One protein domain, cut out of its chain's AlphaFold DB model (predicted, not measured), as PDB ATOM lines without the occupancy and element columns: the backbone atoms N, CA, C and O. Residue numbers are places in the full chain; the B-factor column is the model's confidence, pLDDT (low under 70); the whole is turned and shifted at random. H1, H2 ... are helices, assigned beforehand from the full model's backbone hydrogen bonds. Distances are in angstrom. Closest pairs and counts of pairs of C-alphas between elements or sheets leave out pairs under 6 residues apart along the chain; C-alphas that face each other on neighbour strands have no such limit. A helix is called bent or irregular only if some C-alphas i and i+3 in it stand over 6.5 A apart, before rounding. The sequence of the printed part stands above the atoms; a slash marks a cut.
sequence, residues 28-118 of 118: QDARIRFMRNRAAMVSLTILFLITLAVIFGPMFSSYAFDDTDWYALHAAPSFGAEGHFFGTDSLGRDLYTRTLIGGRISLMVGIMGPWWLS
ATOM      1  N   GLN A  28      33.448 -66.946  50.158       80.56
ATOM      2  CA  GLN A  28      32.891 -67.160  48.823       80.56
ATOM      3  C   GLN A  28      33.655 -68.269  48.100       80.56
ATOM      4  O   GLN A  28      33.032 -69.193  47.573       80.56
ATOM      5  N   ASP A  29      34.986 -68.244  48.160       81.88
ATOM      6  CA  ASP A  29      35.818 -69.271  47.534       81.88
ATOM      7  C   ASP A  29      35.620 -70.649  48.182       81.88
ATOM      8  O   ASP A  29      35.487 -71.661  47.479       81.88
ATOM      9  N   ALA A  30      35.506 -70.702  49.513       82.69
ATOM     10  CA  ALA A  30      35.182 -71.928  50.239       82.69
ATOM     11  C   ALA A  30      33.804 -72.490  49.843       82.69
ATOM     12  O   ALA A  30      33.685 -73.682  49.544       82.69
ATOM     13  N   ARG A  31      32.769 -71.639  49.765       83.06
ATOM     14  CA  ARG A  31      31.404 -72.044  49.384       83.06
ATOM     15  C   ARG A  31      31.344 -72.592  47.960       83.06
ATOM     16  O   ARG A  31      30.714 -73.623  47.730       83.06
ATOM     17  N   ILE A  32      32.008 -71.936  47.008       81.12
ATOM     18  CA  ILE A  32      32.043 -72.376  45.605       81.12
ATOM     19  C   ILE A  32      32.728 -73.743  45.495       81.12
ATOM     20  O   ILE A  32      32.233 -74.637  44.806       81.12
ATOM     21  N   ARG A  33      33.846 -73.941  46.207       82.56
ATOM     22  CA  ARG A  33      34.577 -75.215  46.202       82.56
ATOM     23  C   ARG A  33      33.781 -76.344  46.852       82.56
ATOM     24  O   ARG A  33      33.779 -77.454  46.321       82.56
ATOM     25  N   PHE A  34      33.087 -76.054  47.951       83.25
ATOM     26  CA  PHE A  34      32.226 -77.013  48.638       83.25
ATOM     27  C   PHE A  34      31.066 -77.472  47.743       83.25
ATOM     28  O   PHE A  34      30.891 -78.669  47.532       83.25
ATOM     29  N   MET A  35      30.350 -76.530  47.121       83.81
ATOM     30  CA  MET A  35      29.211 -76.827  46.239       83.81
ATOM     31  C   MET A  35      29.608 -77.587  44.966       83.81
ATOM     32  O   MET A  35      28.804 -78.325  44.400       83.81
ATOM     33  N   ARG A  36      30.857 -77.444  44.506       86.75
ATOM     34  CA  ARG A  36      31.365 -78.176  43.335       86.75
ATOM     35  C   ARG A  36      31.659 -79.651  43.633       86.75
ATOM     36  O   ARG A  36      31.748 -80.454  42.704       86.75
ATOM     37  N   ASN A  37      31.817 -80.025  44.904       91.81
ATOM     38  CA  ASN A  37      32.100 -81.398  45.298       91.81
ATOM     39  C   ASN A  37      30.799 -82.197  45.464       91.81
ATOM     40  O   ASN A  37      30.104 -82.082  46.472       91.81
ATOM     41  N   ARG A  38      30.504 -83.076  44.496       89.69
ATOM     42  CA  ARG A  38      29.321 -83.952  44.543       89.69
ATOM     43  C   ARG A  38      29.286 -84.827  45.797       89.69
ATOM     44  O   ARG A  38      28.212 -85.008  46.353       89.69
ATOM     45  N   ALA A  39      30.430 -85.320  46.276       90.06
ATOM     46  CA  ALA A  39      30.477 -86.130  47.495       90.06
ATOM     47  C   ALA A  39      30.072 -85.313  48.736       90.06
ATOM     48  O   ALA A  39      29.306 -85.800  49.563       90.06
ATOM     49  N   ALA A  40      30.520 -84.055  48.826       88.69
ATOM     50  CA  ALA A  40      30.140 -83.148  49.910       88.69
ATOM     51  C   ALA A  40      28.654 -82.757  49.851       88.69
ATOM     52  O   ALA A  40      27.989 -82.650  50.876       88.69
ATOM     53  N   MET A  41      28.105 -82.589  48.647       92.06
ATOM     54  CA  MET A  41      26.679 -82.307  48.471       92.06
ATOM     55  C   MET A  41      25.797 -83.509  48.823       92.06
ATOM     56  O   MET A  41      24.730 -83.336  49.411       92.06
ATOM     57  N   VAL A  42      26.243 -84.728  48.507       94.12
ATOM     58  CA  VAL A  42      25.536 -85.958  48.890       94.12
ATOM     59  C   VAL A  42      25.515 -86.114  50.408       94.12
ATOM     60  O   VAL A  42      24.443 -86.340  50.967       94.12
ATOM     61  N   SER A  43      26.649 -85.933  51.093       91.81
ATOM     62  CA  SER A  43      26.680 -86.014  52.559       91.81
ATOM     63  C   SER A  43      25.824 -84.928  53.213       91.81
ATOM     64  O   SER A  43      25.083 -85.231  54.146       91.81
ATOM     65  N   LEU A  44      25.840 -83.699  52.681       91.88
ATOM     66  CA  LEU A  44      24.960 -82.623  53.140       91.88
ATOM     67  C   LEU A  44      23.479 -82.990  52.971       91.88
ATOM     68  O   LEU A  44      22.682 -82.760  53.875       91.88
ATOM     69  N   THR A  45      23.115 -83.587  51.834       94.25
ATOM     70  CA  THR A  45      21.733 -84.003  51.553       94.25
ATOM     71  C   THR A  45      21.284 -85.103  52.511       94.25
ATOM     72  O   THR A  45      20.202 -85.010  53.085       94.25
ATOM     73  N   ILE A  46      22.120 -86.119  52.740       94.31
ATOM     74  CA  ILE A  46      21.827 -87.200  53.692       94.31
ATOM     75  C   ILE A  46      21.668 -86.634  55.105       94.31
ATOM     76  O   ILE A  46      20.685 -86.935  55.777       94.31
ATOM     77  N   LEU A  47      22.593 -85.775  55.541       92.50
ATOM     78  CA  LEU A  47      22.527 -85.137  56.855       92.50
ATOM     79  C   LEU A  47      21.254 -84.298  57.011       92.50
ATOM     80  O   LEU A  47      20.612 -84.341  58.058       92.50
ATOM     81  N   PHE A  48      20.866 -83.569  55.965       93.62
ATOM     82  CA  PHE A  48      19.632 -82.792  55.945       93.62
ATOM     83  C   PHE A  48      18.394 -83.688  56.086       93.62
ATOM     84  O   PHE A  48      17.535 -83.410  56.920       93.62
ATOM     85  N   LEU A  49      18.327 -84.801  55.349       93.88
ATOM     86  CA  LEU A  49      17.230 -85.769  55.463       93.88
ATOM     87  C   LEU A  49      17.164 -86.410  56.855       93.88
ATOM     88  O   LEU A  49      16.080 -86.508  57.424       93.88
ATOM     89  N   ILE A  50      18.309 -86.790  57.435       91.38
ATOM     90  CA  ILE A  50      18.381 -87.314  58.808       91.38
ATOM     91  C   ILE A  50      17.904 -86.255  59.804       91.38
ATOM     92  O   ILE A  50      17.125 -86.562  60.701       91.38
ATOM     93  N   THR A  51      18.328 -85.005  59.632       91.88
ATOM     94  CA  THR A  51      17.924 -83.890  60.496       91.88
ATOM     95  C   THR A  51      16.413 -83.689  60.459       91.88
ATOM     96  O   THR A  51      15.781 -83.604  61.511       91.88
ATOM     97  N   LEU A  52      15.811 -83.693  59.267       92.00
ATOM     98  CA  LEU A  52      14.357 -83.648  59.122       92.00
ATOM     99  C   LEU A  52      13.692 -84.855  59.793       92.00
ATOM    100  O   LEU A  52      12.759 -84.672  60.570       92.00
ATOM    101  N   ALA A  53      14.192 -86.069  59.562       88.88
ATOM    102  CA  ALA A  53      13.650 -87.277  60.178       88.88
ATOM    103  C   ALA A  53      13.721 -87.231  61.712       88.88
ATOM    104  O   ALA A  53      12.789 -87.643  62.380       88.88
ATOM    105  N   VAL A  54      14.785 -86.685  62.290       89.50
ATOM    106  CA  VAL A  54      14.984 -86.570  63.742       89.50
ATOM    107  C   VAL A  54      14.126 -85.460  64.368       89.50
ATOM    108  O   VAL A  54      13.643 -85.592  65.498       89.50
ATOM    109  N   ILE A  55      13.897 -84.363  63.642       87.62
ATOM    110  CA  ILE A  55      13.030 -83.267  64.092       87.62
ATOM    111  C   ILE A  55      11.559 -83.678  63.996       87.62
ATOM    112  O   ILE A  55      10.836 -83.552  64.983       87.62
ATOM    113  N   PHE A  56      11.127 -84.212  62.854       86.44
ATOM    114  CA  PHE A  56       9.728 -84.555  62.602       86.44
ATOM    115  C   PHE A  56       9.350 -85.973  63.041       86.44
ATOM    116  O   PHE A  56       8.193 -86.214  63.347       86.44
ATOM    117  N   GLY A  57      10.295 -86.906  63.132       81.00
ATOM    118  CA  GLY A  57      10.036 -88.313  63.463       81.00
ATOM    119  C   GLY A  57       9.279 -88.522  64.773       81.00
ATOM    120  O   GLY A  57       8.320 -89.284  64.781       81.00
ATOM    121  N   PRO A  58       9.597 -87.804  65.867       75.31
ATOM    122  CA  PRO A  58       8.835 -87.936  67.109       75.31
ATOM    123  C   PRO A  58       7.392 -87.426  67.024       75.31
ATOM    124  O   PRO A  58       6.605 -87.751  67.898       75.31
ATOM    125  N   MET A  59       7.023 -86.659  65.990       77.31
ATOM    126  CA  MET A  59       5.618 -86.321  65.715       77.31
ATOM    127  C   MET A  59       4.847 -87.509  65.119       77.31
ATOM    128  O   MET A  59       3.630 -87.564  65.231       77.31
ATOM    129  N   PHE A  60       5.555 -88.452  64.489       74.00
ATOM    130  CA  PHE A  60       4.994 -89.683  63.928       74.00
ATOM    131  C   PHE A  60       5.116 -90.883  64.872       74.00
ATOM    132  O   PHE A  60       4.580 -91.945  64.567       74.00
ATOM    133  N   SER A  61       5.826 -90.741  65.994       71.25
ATOM    134  CA  SER A  61       5.885 -91.788  67.007       71.25
ATOM    135  C   SER A  61       4.602 -91.789  67.837       71.25
ATOM    136  O   SER A  61       4.257 -90.780  68.451       71.25
ATOM    137  N   SER A  62       3.923 -92.936  67.871       67.94
ATOM    138  CA  SER A  62       2.777 -93.192  68.752       67.94
ATOM    139  C   SER A  62       3.190 -93.453  70.210       67.94
ATOM    140  O   SER A  62       2.329 -93.432  71.084       67.94
ATOM    141  N   TYR A  63       4.480 -93.699  70.480       71.38
ATOM    142  CA  TYR A  63       4.990 -94.125  71.787       71.38
ATOM    143  C   TYR A  63       5.796 -93.018  72.466       71.38
ATOM    144  O   TYR A  63       6.641 -92.363  71.848       71.38
ATOM    145  N   ALA A  64       5.576 -92.826  73.768       71.00
ATOM    146  CA  ALA A  64       6.420 -91.931  74.549       71.00
ATOM    147  C   ALA A  64       7.823 -92.539  74.746       71.00
ATOM    148  O   ALA A  64       8.021 -93.750  74.695       71.00
ATOM    149  N   PHE A  65       8.829 -91.689  74.962       66.62
ATOM    150  CA  PHE A  65      10.221 -92.130  75.145       66.62
ATOM    151  C   PHE A  65      10.422 -93.061  76.350       66.62
ATOM    152  O   PHE A  65      11.330 -93.897  76.360       66.62
ATOM    153  N   ASP A  66       9.609 -92.854  77.376       71.69
ATOM    154  CA  ASP A  66       9.569 -93.578  78.639       71.69
ATOM    155  C   ASP A  66       8.511 -94.688  78.658       71.69
ATOM    156  O   ASP A  66       8.437 -95.435  79.636       71.69
ATOM    157  N   ASP A  67       7.745 -94.841  77.576       78.44
ATOM    158  CA  ASP A  67       6.739 -95.885  77.484       78.44
ATOM    159  C   ASP A  67       7.394 -97.263  77.361       78.44
ATOM    160  O   ASP A  67       8.420 -97.450  76.693       78.44
ATOM    161  N   THR A  68       6.824 -98.225  78.075       81.44
ATOM    162  CA  THR A  68       7.407 -99.554  78.257       81.44
ATOM    163  C   THR A  68       6.322-100.599  78.054       81.44
ATOM    164  O   THR A  68       5.468-100.789  78.922       81.44
ATOM    165  N   ASP A  69       6.373-101.297  76.921       80.94
ATOM    166  CA  ASP A  69       5.430-102.366  76.617       80.94
ATOM    167  C   ASP A  69       5.944-103.715  77.144       80.94
ATOM    168  O   ASP A  69       6.755-104.404  76.521       80.94
ATOM    169  N   TRP A  70       5.431-104.119  78.306       82.12
ATOM    170  CA  TRP A  70       5.772-105.394  78.945       82.12
ATOM    171  C   TRP A  70       5.284-106.637  78.187       82.12
ATOM    172  O   TRP A  70       5.689-107.750  78.525       82.12
ATOM    173  N   TYR A  71       4.414-106.486  77.191       81.81
ATOM    174  CA  TYR A  71       3.944-107.589  76.353       81.81
ATOM    175  C   TYR A  71       4.776-107.740  75.079       81.81
ATOM    176  O   TYR A  71       4.788-108.816  74.478       81.81
ATOM    177  N   ALA A  72       5.527-106.704  74.710       80.31
ATOM    178  CA  ALA A  72       6.380-106.671  73.535       80.31
ATOM    179  C   ALA A  72       7.867-106.643  73.920       80.31
ATOM    180  O   ALA A  72       8.606-105.788  73.448       80.31
ATOM    181  N   LEU A  73       8.356-107.566  74.757       87.00
ATOM    182  CA  LEU A  73       9.802-107.693  75.017       87.00
ATOM    183  C   LEU A  73      10.506-108.367  73.836       87.00
ATOM    184  O   LEU A  73      10.062-109.418  73.373       87.00
ATOM    185  N   HIS A  74      11.634-107.805  73.387       86.44
ATOM    186  CA  HIS A  74      12.389-108.324  72.236       86.44
ATOM    187  C   HIS A  74      11.527-108.543  70.981       86.44
ATOM    188  O   HIS A  74      11.753-109.473  70.201       86.44
ATOM    189  N   ALA A  75      10.526-107.688  70.784       84.56
ATOM    190  CA  ALA A  75       9.662-107.761  69.625       84.56
ATOM    191  C   ALA A  75      10.452-107.392  68.365       84.56
ATOM    192  O   ALA A  75      11.215-106.422  68.338       84.56
ATOM    193  N   ALA A  76      10.263-108.182  67.308       86.69
ATOM    194  CA  ALA A  76      10.823-107.894  65.995       86.69
ATOM    195  C   ALA A  76      10.201-106.609  65.401       86.69
ATOM    196  O   ALA A  76       9.109-106.213  65.816       86.69
ATOM    197  N   PRO A  77      10.855-105.976  64.408       87.19
ATOM    198  CA  PRO A  77      10.303-104.821  63.709       87.19
ATOM    199  C   PRO A  77       8.907-105.115  63.150       87.19
ATOM    200  O   PRO A  77       8.733-106.044  62.358       87.19
ATOM    201  N   SER A  78       7.920-104.322  63.557       84.56
ATOM    202  CA  SER A  78       6.541-104.426  63.092       84.56
ATOM    203  C   SER A  78       6.076-103.100  62.499       84.56
ATOM    204  O   SER A  78       6.379-102.015  62.993       84.56
ATOM    205  N   PHE A  79       5.355-103.190  61.382       78.25
ATOM    206  CA  PHE A  79       4.839-102.032  60.661       78.25
ATOM    207  C   PHE A  79       3.345-101.893  60.957       78.25
ATOM    208  O   PHE A  79       2.572-102.809  60.688       78.25
ATOM    209  N   GLY A  80       2.932-100.756  61.516       74.00
ATOM    210  CA  GLY A  80       1.543-100.485  61.888       74.00
ATOM    211  C   GLY A  80       1.433 -99.243  62.770       74.00
ATOM    212  O   GLY A  80       2.442 -98.761  63.272       74.00
ATOM    213  N   ALA A  81       0.217 -98.720  62.959       67.31
ATOM    214  CA  ALA A  81      -0.019 -97.548  63.816       67.31
ATOM    215  C   ALA A  81       0.318 -97.812  65.301       67.31
ATOM    216  O   ALA A  81       0.747 -96.900  66.005       67.31
ATOM    217  N   GLU A  82       0.167 -99.069  65.727       70.12
ATOM    218  CA  GLU A  82       0.530 -99.612  67.047       70.12
ATOM    219  C   GLU A  82       1.701-100.613  66.930       70.12
ATOM    220  O   GLU A  82       1.835-101.546  67.714       70.12
ATOM    221  N   GLY A  83       2.495-100.498  65.861       76.81
ATOM    222  CA  GLY A  83       3.665-101.340  65.628       76.81
ATOM    223  C   GLY A  83       4.953-100.649  66.060       76.81
ATOM    224  O   GLY A  83       5.092 -99.430  65.953       76.81
ATOM    225  N   HIS A  84       5.934-101.440  66.485       83.69
ATOM    226  CA  HIS A  84       7.279-100.966  66.785       83.69
ATOM    227  C   HIS A  84       8.127-101.003  65.515       83.69
ATOM    228  O   HIS A  84       8.678-102.047  65.158       83.69
ATOM    229  N   PHE A  85       8.278 -99.858  64.842       83.25
ATOM    230  CA  PHE A  85       8.956 -99.761  63.539       83.25
ATOM    231  C   PHE A  85      10.351-100.396  63.514       83.25
ATOM    232  O   PHE A  85      10.730-101.002  62.514       83.25
ATOM    233  N   PHE A  86      11.121-100.253  64.597       86.56
ATOM    234  CA  PHE A  86      12.456-100.853  64.750       86.56
ATOM    235  C   PHE A  86      12.478-102.016  65.752       86.56
ATOM    236  O   PHE A  86      13.548-102.546  66.045       86.56
ATOM    237  N   GLY A  87      11.314-102.427  66.253       86.69
ATOM    238  CA  GLY A  87      11.190-103.382  67.344       86.69
ATOM    239  C   GLY A  87      11.464-102.752  68.709       86.69
ATOM    240  O   GLY A  87      11.615-101.532  68.850       86.69
ATOM    241  N   THR A  88      11.538-103.610  69.717       89.12
ATOM    242  CA  THR A  88      11.723-103.211  71.113       89.12
ATOM    243  C   THR A  88      12.990-103.798  71.717       89.12
ATOM    244  O   THR A  88      13.557-104.784  71.237       89.12
ATOM    245  N   ASP A  89      13.462-103.174  72.794       87.88
ATOM    246  CA  ASP A  89      14.580-103.697  73.575       87.88
ATOM    247  C   ASP A  89      14.155-104.778  74.595       87.88
ATOM    248  O   ASP A  89      13.013-105.242  74.624       87.88
ATOM    249  N   SER A  90      15.095-105.194  75.452       85.50
ATOM    250  CA  SER A  90      14.862-106.192  76.507       85.50
ATOM    251  C   SER A  90      13.869-105.753  77.583       85.50
ATOM    252  O   SER A  90      13.475-106.567  78.410       85.50
ATOM    253  N   LEU A  91      13.511-104.470  77.616       84.25
ATOM    254  CA  LEU A  91      12.523-103.914  78.528       84.25
ATOM    255  C   LEU A  91      11.195-103.629  77.818       84.25
ATOM    256  O   LEU A  91      10.255-103.237  78.490       84.25
ATOM    257  N   GLY A  92      11.094-103.829  76.499       83.25
ATOM    258  CA  GLY A  92       9.885-103.503  75.740       83.25
ATOM    259  C   GLY A  92       9.787-102.030  75.335       83.25
ATOM    260  O   GLY A  92       8.702-101.530  75.055       83.25
ATOM    261  N   ARG A  93      10.910-101.301  75.313       87.38
ATOM    262  CA  ARG A  93      10.932 -99.891  74.894       87.38
ATOM    263  C   ARG A  93      11.142 -99.779  73.392       87.38
ATOM    264  O   ARG A  93      12.010-100.456  72.839       87.38
ATOM    265  N   ASP A  94      10.417 -98.865  72.759       88.19
ATOM    266  CA  ASP A  94      10.464 -98.647  71.313       88.19
ATOM    267  C   ASP A  94      11.829 -98.103  70.837       88.19
ATOM    268  O   ASP A  94      12.281 -97.020  71.232       88.19
ATOM    269  N   LEU A  95      12.510 -98.851  69.962       88.19
ATOM    270  CA  LEU A  95      13.838 -98.478  69.456       88.19
ATOM    271  C   LEU A  95      13.795 -97.306  68.468       88.19
ATOM    272  O   LEU A  95      14.764 -96.544  68.378       88.19
ATOM    273  N   TYR A  96      12.687 -97.131  67.747       87.81
ATOM    274  CA  TYR A  96      12.512 -96.046  66.784       87.81
ATOM    275  C   TYR A  96      12.535 -94.685  67.486       87.81
ATOM    276  O   TYR A  96      13.395 -93.843  67.206       87.81
ATOM    277  N   THR A  97      11.680 -94.514  68.490       86.44
ATOM    278  CA  THR A  97      11.570 -93.290  69.292       86.44
ATOM    279  C   THR A  97      12.887 -92.942  69.985       86.44
ATOM    280  O   THR A  97      13.336 -91.792  69.954       86.44
ATOM    281  N   ARG A  98      13.573 -93.944  70.551       86.81
ATOM    282  CA  ARG A  98      14.871 -93.756  71.223       86.81
ATOM    283  C   ARG A  98      15.967 -93.320  70.260       86.81
ATOM    284  O   ARG A  98      16.752 -92.433  70.597       86.81
ATOM    285  N   THR A  99      16.008 -93.904  69.064       89.50
ATOM    286  CA  THR A  99      16.987 -93.537  68.032       89.50
ATOM    287  C   THR A  99      16.782 -92.094  67.579       89.50
ATOM    288  O   THR A  99      17.747 -91.339  67.469       89.50
ATOM    289  N   LEU A 100      15.530 -91.670  67.386       89.44
ATOM    290  CA  LEU A 100      15.211 -90.293  67.008       89.44
ATOM    291  C   LEU A 100      15.595 -89.288  68.096       89.44
ATOM    292  O   LEU A 100      16.211 -88.266  67.801       89.44
ATOM    293  N   ILE A 101      15.292 -89.577  69.362       88.62
ATOM    294  CA  ILE A 101      15.664 -88.696  70.477       88.62
ATOM    295  C   ILE A 101      17.186 -88.643  70.657       88.62
ATOM    296  O   ILE A 101      17.741 -87.553  70.808       88.62
ATOM    297  N   GLY A 102      17.881 -89.779  70.547       89.31
ATOM    298  CA  GLY A 102      19.346 -89.817  70.527       89.31
ATOM    299  C   GLY A 102      19.934 -88.991  69.377       89.31
ATOM    300  O   GLY A 102      20.894 -88.244  69.575       89.31
ATOM    301  N   GLY A 103      19.301 -89.038  68.202       91.38
ATOM    302  CA  GLY A 103      19.634 -88.187  67.062       91.38
ATOM    303  C   GLY A 103      19.514 -86.694  67.375       91.38
ATOM    304  O   GLY A 103      20.416 -85.932  67.030       91.38
ATOM    305  N   ARG A 104      18.454 -86.260  68.078       90.12
ATOM    306  CA  ARG A 104      18.271 -84.845  68.474       90.12
ATOM    307  C   ARG A 104      19.412 -84.373  69.367       90.12
ATOM    308  O   ARG A 104      19.970 -83.304  69.130       90.12
ATOM    309  N   ILE A 105      19.781 -85.191  70.352       89.50
ATOM    310  CA  ILE A 105      20.887 -84.893  71.268       89.50
ATOM    311  C   ILE A 105      22.208 -84.813  70.494       89.50
ATOM    312  O   ILE A 105      22.969 -83.868  70.681       89.50
ATOM    313  N   SER A 106      22.466 -85.752  69.578       91.94
ATOM    314  CA  SER A 106      23.680 -85.740  68.753       91.94
ATOM    315  C   SER A 106      23.786 -84.476  67.890       91.94
ATOM    316  O   SER A 106      24.848 -83.855  67.850       91.94
ATOM    317  N   LEU A 107      22.683 -84.040  67.269       90.62
ATOM    318  CA  LEU A 107      22.634 -82.788  66.507       90.62
ATOM    319  C   LEU A 107      22.877 -81.564  67.396       90.62
ATOM    320  O   LEU A 107      23.652 -80.686  67.020       90.62
ATOM    321  N   MET A 108      22.262 -81.516  68.583       90.50
ATOM    322  CA  MET A 108      22.487 -80.437  69.550       90.50
ATOM    323  C   MET A 108      23.961 -80.345  69.951       90.50
ATOM    324  O   MET A 108      24.544 -79.268  69.874       90.50
ATOM    325  N   VAL A 109      24.587 -81.470  70.305       90.06
ATOM    326  CA  VAL A 109      26.012 -81.513  70.672       90.06
ATOM    327  C   VAL A 109      26.899 -81.129  69.487       90.06
ATOM    328  O   VAL A 109      27.848 -80.371  69.668       90.06
ATOM    329  N   GLY A 110      26.587 -81.583  68.272       89.06
ATOM    330  CA  GLY A 110      27.339 -81.219  67.069       89.06
ATOM    331  C   GLY A 110      27.304 -79.719  66.763       89.06
ATOM    332  O   GLY A 110      28.314 -79.155  66.348       89.06
ATOM    333  N   ILE A 111      26.167 -79.059  67.009       88.31
ATOM    334  CA  ILE A 111      26.014 -77.611  66.813       88.31
ATOM    335  C   ILE A 111      26.653 -76.824  67.958       88.31
ATOM    336  O   ILE A 111      27.286 -75.807  67.697       88.31
ATOM    337  N   MET A 112      26.495 -77.271  69.207       89.81
ATOM    338  CA  MET A 112      27.002 -76.573  70.397       89.81
ATOM    339  C   MET A 112      28.504 -76.771  70.617       89.81
ATOM    340  O   MET A 112      29.159 -75.875  71.140       89.81
ATOM    341  N   GLY A 113      29.065 -77.910  70.206       84.94
ATOM    342  CA  GLY A 113      30.470 -78.267  70.413       84.94
ATOM    343  C   GLY A 113      31.465 -77.177  69.989       84.94
ATOM    344  O   GLY A 113      32.297 -76.797  70.810       84.94
ATOM    345  N   PRO A 114      31.367 -76.605  68.773       84.19
ATOM    346  CA  PRO A 114      32.241 -75.515  68.333       84.19
ATOM    347  C   PRO A 114      32.226 -74.279  69.246       84.19
ATOM    348  O   PRO A 114      33.257 -73.639  69.423       84.19
ATOM    349  N   TRP A 115      31.080 -73.965  69.857       78.50
ATOM    350  CA  TRP A 115      30.923 -72.811  70.749       78.50
ATOM    351  C   TRP A 115      31.502 -73.055  72.139       78.50
ATOM    352  O   TRP A 115      31.813 -72.103  72.838       78.50
ATOM    353  N   TRP A 116      31.656 -74.318  72.543       73.56
ATOM    354  CA  TRP A 116      32.244 -74.668  73.835       73.56
ATOM    355  C   TRP A 116      33.768 -74.461  73.836       73.56
ATOM    356  O   TRP A 116      34.350 -74.130  74.861       73.56
ATOM    357  N   LEU A 117      34.432 -74.643  72.691       66.38
ATOM    358  CA  LEU A 117      35.890 -74.500  72.580       66.38
ATOM    359  C   LEU A 117      36.375 -73.058  72.321       66.38
ATOM    360  O   LEU A 117      37.581 -72.867  72.159       66.38
ATOM    361  N   SER A 118      35.467 -72.080  72.252       61.38
ATOM    362  CA  SER A 118      35.761 -70.658  71.989       61.38
ATOM    363  C   SER A 118      35.701 -69.839  73.273       61.38
ATOM    364  O   SER A 118      36.585 -68.974  73.453       61.38
TER     365      SER A 118
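Overview. This is residues 28 to 118 of the 118 residues of the protein "Oligopeptide transport system permease protein OppC" of Photobacterium aphoticum (UniProt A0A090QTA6). Two long helices, H2 and H3, make a loose V: the later part of H2 packs on the earlier part of H3, and their other ends spread apart. The short helix H1 makes a corner with H2 at the spread end, and the long unnamed stretch of residues 61 to 94 forms a loop head at the closed end of the V. Residues 28 to 34, 36 to 43 and 108 to 118 stick out from the body. The printed part has 91 residues with three named helices, in the order H1, H2, H3, and no named strand; the class is all helix. The whole is loose, with a radius of gyration of the C-alphas of 17.7 A, and elongated, spanning 57 by 31 by 20 A.

Along the chain. Find C-alpha 28 at (32.891, -67.160, 48.823); from there H1 runs through residues 28 to 36. After Asn 37, H2 takes residues 38 to 60 and covers 31.6 A from first to last C-alpha, with C-alpha 60 at (4.994, -89.683, 63.928). Look near residue 54 for its kink of 32 degrees; H2 is irregular, but only just, with C-alphas 55 and 58 standing 7.0 A apart. H3 follows at residues 95 to 116, 30.4 A long, and its last C-alpha is at (32.244, -74.668, 73.835). It has a kink of 26 degrees near residue 110 and is only just irregular, with C-alphas 111 and 114 standing 6.7 A apart.

Arrangement. Begin at H1, which touches H2 only at the corner by their link, and only just, with 3 pairs of C-alphas within 8 A. Their closest C-alphas are those of Met 35 and Met 41, 6.4 A apart, and their lines are about perpendicular at 84 degrees. Farther along, residues 51 to 58 of H2 touch residues 97 to 107 of H3; the closest C-alphas, those of Val 54 and Leu 100, are 5.0 A apart. H2 and H3 run opposite ways at a steep tilt of 57 degrees. H1 and H3 are apart. In H1 every O i to N i+4 pair is within hydrogen-bond range; in H2 it is 16 of 19 and in H3 16 of 18.

Size, cuts and confidence. The C-alphas farthest apart in the domain, those of Asp 29 and Tyr 71, are 57.6 A apart. The printed part has no cut and ends at Ser 118, the chain's last residue. The link from H1 to H2 is tight, and the link from H2 to H3 is long, with 34 residues. The mean pLDDT of the printed part is 84.3; look for values under 70 at residues 62, 65, 81 and 117 to 118.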